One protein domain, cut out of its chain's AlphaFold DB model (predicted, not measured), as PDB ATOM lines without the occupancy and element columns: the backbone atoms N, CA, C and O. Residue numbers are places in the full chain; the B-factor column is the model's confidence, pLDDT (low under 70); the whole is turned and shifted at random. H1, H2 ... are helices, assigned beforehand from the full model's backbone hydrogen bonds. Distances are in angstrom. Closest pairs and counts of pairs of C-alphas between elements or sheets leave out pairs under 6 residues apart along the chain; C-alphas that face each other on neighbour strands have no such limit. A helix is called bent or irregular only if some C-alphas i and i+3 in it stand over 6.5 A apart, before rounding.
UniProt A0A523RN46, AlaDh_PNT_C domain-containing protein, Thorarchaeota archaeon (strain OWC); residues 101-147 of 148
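This is residues 101 to 147 of the 148 residues of the protein "AlaDh_PNT_C domain-containing protein" of Thorarchaeota archaeon (strain OWC) (UniProt A0A523RN46). Three short helices are strung out in an elongated row, H3, the longest, at one end, H1 at the other and H2 between, with looping links and no two helices touching. The 47 printed residues hold named helices H1, H2, H3 in that order and no named strand: all helix, with under half, 21, in named elements. The whole is only just loose, close to compact, radius of gyration of the C-alphas 11.6 A, spanning 35 by 21 by 13 A.

H3, residues 138 to 146, and H2, residues 123 to 128, are close but not clearly touching; their closest C-alphas, Asp 127 and Lys 139, are 8.0 A apart. They run the same way at a shallow tilt of 10 degrees. H1, residues 104 to 109, is apart from H3 and only just apart from H2, at 8.3 A between closest C-alphas. Residues 131 to 132 pair antiparallel with 135 to 136. Every O i to N i+4 pair is within hydrogen-bond range in H1, 1 of 2 in H2 and 0 of 5 in H3, where 4 of 6 O i to N i+3 pairs are.

H3 measures 15.3 A, ends at C-alpha 146 (81.142, 24.574, 17.430) and is irregular: C-alphas 139 and 142 are 7.5 A apart. H2 measures 8.2 A. H1 measures 8.7 A from C-alpha 104 (89.385, 50.739, 32.648).

The farthest C-alphas, Pro 105 and Gln 145, are 34.8 A apart. The printed part has no cut. The link H1 to H2, residues 110 to 122, is long. No printed residue is under 70 in pLDDT.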
ATOM      1  N   LEU A 101      87.888  54.053  27.995       95.75
ATOM      2  CA  LEU A 101      88.566  54.552  29.194       95.75
ATOM      3  C   LEU A 101      87.677  54.511  30.443       95.75
ATOM      4  O   LEU A 101      88.181  54.196  31.522       95.75
ATOM      5  N   ASP A 102      86.369  54.719  30.295       93.69
ATOM      6  CA  ASP A 102      85.401  54.636  31.396       93.69
ATOM      7  C   ASP A 102      85.317  53.227  32.014       93.69
ATOM      8  O   ASP A 102      85.024  53.062  33.202       93.69
ATOM      9  N   PHE A 103      85.648  52.197  31.234       95.38
ATOM     10  CA  PHE A 103      85.645  50.800  31.662       95.38
ATOM     11  C   PHE A 103      86.976  50.348  32.282       95.38
ATOM     12  O   PHE A 103      87.023  49.306  32.941       95.38
ATOM     13  N   ILE A 104      88.059  51.119  32.138       96.19
ATOM     14  CA  ILE A 104      89.385  50.739  32.648       96.19
ATOM     15  C   ILE A 104      89.439  50.694  34.186       96.19
ATOM     16  O   ILE A 104      89.918  49.690  34.721       96.19
ATOM     17  N   PRO A 105      88.945  51.698  34.940       96.12
ATOM     18  CA  PRO A 105      88.956  51.636  36.400       96.12
ATOM     19  C   PRO A 105      88.211  50.433  37.005       96.12
ATOM     20  O   PRO A 105      88.782  49.815  37.905       96.12
ATOM     21  N   PRO A 106      86.980  50.070  36.579       95.31
ATOM     22  CA  PRO A 106      86.321  48.878  37.109       95.31
ATOM     23  C   PRO A 106      87.048  47.588  36.714       95.31
ATOM     24  O   PRO A 106      87.224  46.725  37.569       95.31
ATOM     25  N   LEU A 107      87.560  47.479  35.481       95.12
ATOM     26  CA  LEU A 107      88.381  46.331  35.068       95.12
ATOM     27  C   LEU A 107      89.619  46.159  35.950       95.12
ATOM     28  O   LEU A 107      89.918  45.051  36.380       95.12
ATOM     29  N   ALA A 108      90.331  47.247  36.240       95.50
ATOM     30  CA  ALA A 108      91.551  47.207  37.040       95.50
ATOM     31  C   ALA A 108      91.302  46.860  38.519       95.50
ATOM     32  O   ALA A 108      92.205  46.367  39.191       95.50
ATOM     33  N   LYS A 109      90.099  47.141  39.037       95.81
ATOM     34  CA  LYS A 109      89.714  46.861  40.429       95.81
ATOM     35  C   LYS A 109      89.107  45.472  40.626       95.81
ATOM     36  O   LYS A 109      89.077  45.004  41.761       95.81
ATOM     37  N   ALA A 110      88.605  44.847  39.564       95.50
ATOM     38  CA  ALA A 110      87.919  43.567  39.651       95.50
ATOM     39  C   ALA A 110      88.849  42.442  40.131       95.50
ATOM     40  O   ALA A 110      89.987  42.302  39.676       95.50
ATOM     41  N   ASP A 111      88.340  41.596  41.029       95.75
ATOM     42  CA  ASP A 111      89.040  40.390  41.464       95.75
ATOM     43  C   ASP A 111      88.720  39.211  40.537       95.75
ATOM     44  O   ASP A 111      87.761  38.469  40.739       95.75
ATOM     45  N   PHE A 112      89.571  38.996  39.534       94.00
ATOM     46  CA  PHE A 112      89.445  37.876  38.592       94.00
ATOM     47  C   PHE A 112      89.783  36.496  39.193       94.00
ATOM     48  O   PHE A 112      89.823  35.496  38.471       94.00
ATOM     49  N   LYS A 113      90.047  36.401  40.504       93.75
ATOM     50  CA  LYS A 113      90.097  35.113  41.216       93.75
ATOM     51  C   LYS A 113      88.724  34.681  41.724       93.75
ATOM     52  O   LYS A 113      88.535  33.478  41.934       93.75
ATOM     53  N   ALA A 114      87.796  35.622  41.896       94.00
ATOM     54  CA  ALA A 114      86.428  35.345  42.312       94.00
ATOM     55  C   ALA A 114      85.677  34.496  41.269       94.00
ATOM     56  O   ALA A 114      86.143  34.301  40.135       94.00
ATOM     57  N   SER A 115      84.518  33.958  41.649       94.44
ATOM     58  CA  SER A 115      83.618  33.319  40.681       94.44
ATOM     59  C   SER A 115      83.076  34.343  39.675       94.44
ATOM     60  O   SER A 115      83.128  35.552  39.907       94.44
ATOM     61  N   PHE A 116      82.559  33.876  38.534       95.00
ATOM     62  CA  PHE A 116      81.995  34.768  37.516       95.00
ATOM     63  C   PHE A 116      80.804  35.569  38.069       95.00
ATOM     64  O   PHE A 116      80.637  36.756  37.787       95.00
ATOM     65  N   GLU A 117      79.994  34.930  38.906       93.31
ATOM     66  CA  GLU A 117      78.834  35.508  39.575       93.31
ATOM     67  C   GLU A 117      79.241  36.656  40.502       93.31
ATOM     68  O   GLU A 117      78.585  37.699  40.495       93.31
ATOM     69  N   GLU A 118      80.358  36.504  41.214       94.69
ATOM     70  CA  GLU A 118      80.893  37.474  42.177       94.69
ATOM     71  C   GLU A 118      81.731  38.592  41.541       94.69
ATOM     72  O   GLU A 118      82.073  39.548  42.233       94.69
ATOM     73  N   LEU A 119      82.051  38.518  40.241       94.50
ATOM     74  CA  LEU A 119      82.765  39.597  39.553       94.50
ATOM     75  C   LEU A 119      81.979  40.908  39.633       94.50
ATOM     76  O   LEU A 119      80.912  41.043  39.017       94.50
ATOM     77  N   ASP A 120      82.550  41.871  40.347       94.75
ATOM     78  CA  ASP A 120      82.059  43.242  40.442       94.75
ATOM     79  C   ASP A 120      82.533  44.046  39.224       94.75
ATOM     80  O   ASP A 120      83.571  44.708  39.230       94.75
ATOM     81  N   LEU A 121      81.791  43.897  38.128       95.88
ATOM     82  CA  LEU A 121      82.024  44.586  36.865       95.88
ATOM     83  C   LEU A 121      80.724  45.237  36.381       95.88
ATOM     84  O   LEU A 121      79.647  44.660  36.577       95.88
ATOM     85  N   PRO A 122      80.808  46.385  35.681       95.25
ATOM     86  CA  PRO A 122      79.686  46.937  34.939       95.25
ATOM     87  C   PRO A 122      79.068  45.871  34.043       95.25
ATOM     88  O   PRO A 122      79.773  45.031  33.468       95.25
ATOM     89  N   ARG A 123      77.742  45.906  33.922       94.69
ATOM     90  CA  ARG A 123      76.995  44.896  33.175       94.69
ATOM     91  C   ARG A 123      77.475  44.806  31.729       94.69
ATOM     92  O   ARG A 123      77.552  43.708  31.199       94.69
ATOM     93  N   GLU A 124      77.821  45.934  31.126       93.88
ATOM     94  CA  GLU A 124      78.348  46.060  29.769       93.88
ATOM     95  C   GLU A 124      79.583  45.178  29.565       93.88
ATOM     96  O   GLU A 124      79.679  44.470  28.567       93.88
ATOM     97  N   ILE A 125      80.494  45.163  30.542       94.38
ATOM     98  CA  ILE A 125      81.693  44.324  30.510       94.38
ATOM     99  C   ILE A 125      81.331  42.887  30.856       94.38
ATOM    100  O   ILE A 125      81.701  41.972  30.129       94.38
ATOM    101  N   LYS A 126      80.601  42.675  31.957       95.19
ATOM    102  CA  LYS A 126      80.283  41.334  32.462       95.19
ATOM    103  C   LYS A 126      79.514  40.506  31.434       95.19
ATOM    104  O   LYS A 126      79.826  39.337  31.232       95.19
ATOM    105  N   ASP A 127      78.559  41.126  30.746       94.88
ATOM    106  CA  ASP A 127      77.777  40.500  29.680       94.88
ATOM    107  C   ASP A 127      78.601  40.245  28.411       94.88
ATOM    108  O   ASP A 127      78.232  39.358  27.645       94.88
ATOM    109  N   ALA A 128      79.696  40.984  28.200       94.75
ATOM    110  CA  ALA A 128      80.610  40.820  27.072       94.75
ATOM    111  C   ALA A 128      81.707  39.760  27.312       94.75
ATOM    112  O   ALA A 128      82.441  39.420  26.382       94.75
ATOM    113  N   ILE A 129      81.836  39.208  28.527       95.56
ATOM    114  CA  ILE A 129      82.788  38.126  28.815       95.56
ATOM    115  C   ILE A 129      82.265  36.820  28.205       95.56
ATOM    116  O   ILE A 129      81.351  36.185  28.733       95.56
ATOM    117  N   ILE A 130      82.885  36.398  27.103       96.81
ATOM    118  CA  ILE A 130      82.552  35.146  26.403       96.81
ATOM    119  C   ILE A 130      83.101  33.932  27.160       96.81
ATOM    120  O   ILE A 130      82.392  32.952  27.373       96.81
ATOM    121  N   VAL A 131      84.363  34.012  27.585       95.94
ATOM    122  CA  VAL A 131      85.079  32.953  28.305       95.94
ATOM    123  C   VAL A 131      85.613  33.524  29.608       95.94
ATOM    124  O   VAL A 131      86.273  34.563  29.608       95.94
ATOM    125  N   TYR A 132      85.379  32.819  30.710       96.44
ATOM    126  CA  TYR A 132      85.950  33.140  32.007       96.44
ATOM    127  C   TYR A 132      86.688  31.927  32.564       96.44
ATOM    128  O   TYR A 132      86.127  30.845  32.690       96.44
ATOM    129  N   ARG A 133      87.977  32.103  32.881       93.75
ATOM    130  CA  ARG A 133      88.837  31.053  33.461       93.75
ATOM    131  C   ARG A 133      88.834  29.723  32.686       93.75
ATOM    132  O   ARG A 133      88.991  28.662  33.278       93.75
ATOM    133  N   GLY A 134      88.729  29.802  31.360       93.12
ATOM    134  CA  GLY A 134      88.777  28.647  30.460       93.12
ATOM    135  C   GLY A 134      87.418  28.019  30.153       93.12
ATOM    136  O   GLY A 134      87.360  27.126  29.315       93.12
ATOM    137  N   GLU A 135      86.337  28.505  30.760       94.00
ATOM    138  CA  GLU A 135      84.983  28.010  30.519       94.00
ATOM    139  C   GLU A 135      84.132  29.085  29.838       94.00
ATOM    140  O   GLU A 135      84.266  30.281  30.115       94.00
ATOM    141  N   LEU A 136      83.262  28.667  28.916       96.56
ATOM    142  CA  LEU A 136      82.276  29.564  28.318       96.56
ATOM    143  C   LEU A 136      81.317  30.053  29.403       96.56
ATOM    144  O   LEU A 136      80.804  29.260  30.190       96.56
ATOM    145  N   THR A 137      81.044  31.355  29.430       96.12
ATOM    146  CA  THR A 137      80.021  31.882  30.335       96.12
ATOM    147  C   THR A 137      78.636  31.475  29.835       96.12
ATOM    148  O   THR A 137      78.427  31.213  28.648       96.12
ATOM    149  N   LYS A 138      77.648  31.456  30.734       93.56
ATOM    150  CA  LYS A 138      76.302  30.917  30.474       93.56
ATOM    151  C   LYS A 138      75.641  31.402  29.175       93.56
ATOM    152  O   LYS A 138      74.967  30.638  28.492       93.56
ATOM    153  N   LYS A 139      75.818  32.678  28.812       94.31
ATOM    154  CA  LYS A 139      75.238  33.259  27.581       94.31
ATOM    155  C   LYS A 139      75.854  32.703  26.300       94.31
ATOM    156  O   LYS A 139      75.225  32.771  25.247       94.31
ATOM    157  N   TYR A 140      77.067  32.177  26.397       95.94
ATOM    158  CA  TYR A 140      77.874  31.715  25.280       95.94
ATOM    159  C   TYR A 140      78.088  30.199  25.297       95.94
ATOM    160  O   TYR A 140      78.769  29.690  24.417       95.94
ATOM    161  N   GLU A 141      77.452  29.457  26.212       95.31
ATOM    162  CA  GLU A 141      77.488  27.983  26.254       95.31
ATOM    163  C   GLU A 141      77.078  27.331  24.928       95.31
ATOM    164  O   GLU A 141      77.585  26.262  24.590       95.31
ATOM    165  N   TYR A 142      76.211  27.986  24.144       94.94
ATOM    166  CA  TYR A 142      75.825  27.520  22.810       94.94
ATOM    167  C   TYR A 142      77.026  27.371  21.866       94.94
ATOM    168  O   TYR A 142      76.941  26.615  20.904       94.94
ATOM    169  N   LEU A 143      78.148  28.053  22.130       95.81
ATOM    170  CA  LEU A 143      79.358  27.931  21.325       95.81
ATOM    171  C   LEU A 143      80.038  26.568  21.472       95.81
ATOM    172  O   LEU A 143      80.748  26.175  20.553       95.81
ATOM    173  N   ASN A 144      79.771  25.812  22.546       93.44
ATOM    174  CA  ASN A 144      80.312  24.458  22.716       93.44
ATOM    175  C   ASN A 144      79.982  23.541  21.532       93.44
ATOM    176  O   ASN A 144      80.787  22.689  21.192       93.44
ATOM    177  N   GLN A 145      78.843  23.731  20.861       94.44
ATOM    178  CA  GLN A 145      78.476  22.921  19.692       94.44
ATOM    179  C   GLN A 145      79.383  23.152  18.467       94.44
ATOM    180  O   GLN A 145      79.323  22.385  17.511       94.44
ATOM    181  N   TYR A 146      80.181  24.225  18.478       92.94
ATOM    182  CA  TYR A 146      81.142  24.574  17.430       92.94
ATOM    183  C   TYR A 146      82.598  24.348  17.863       92.94
ATOM    184  O   TYR A 146      83.507  24.541  17.055       92.94
ATOM    185  N   LEU A 147      82.830  23.977  19.127       85.06
ATOM    186  CA  LEU A 147      84.143  23.615  19.651       85.06
ATOM    187  C   LEU A 147      84.293  22.094  19.514       85.06
ATOM    188  O   LEU A 147      83.457  21.346  20.014       85.06
TER     189      LEU A 147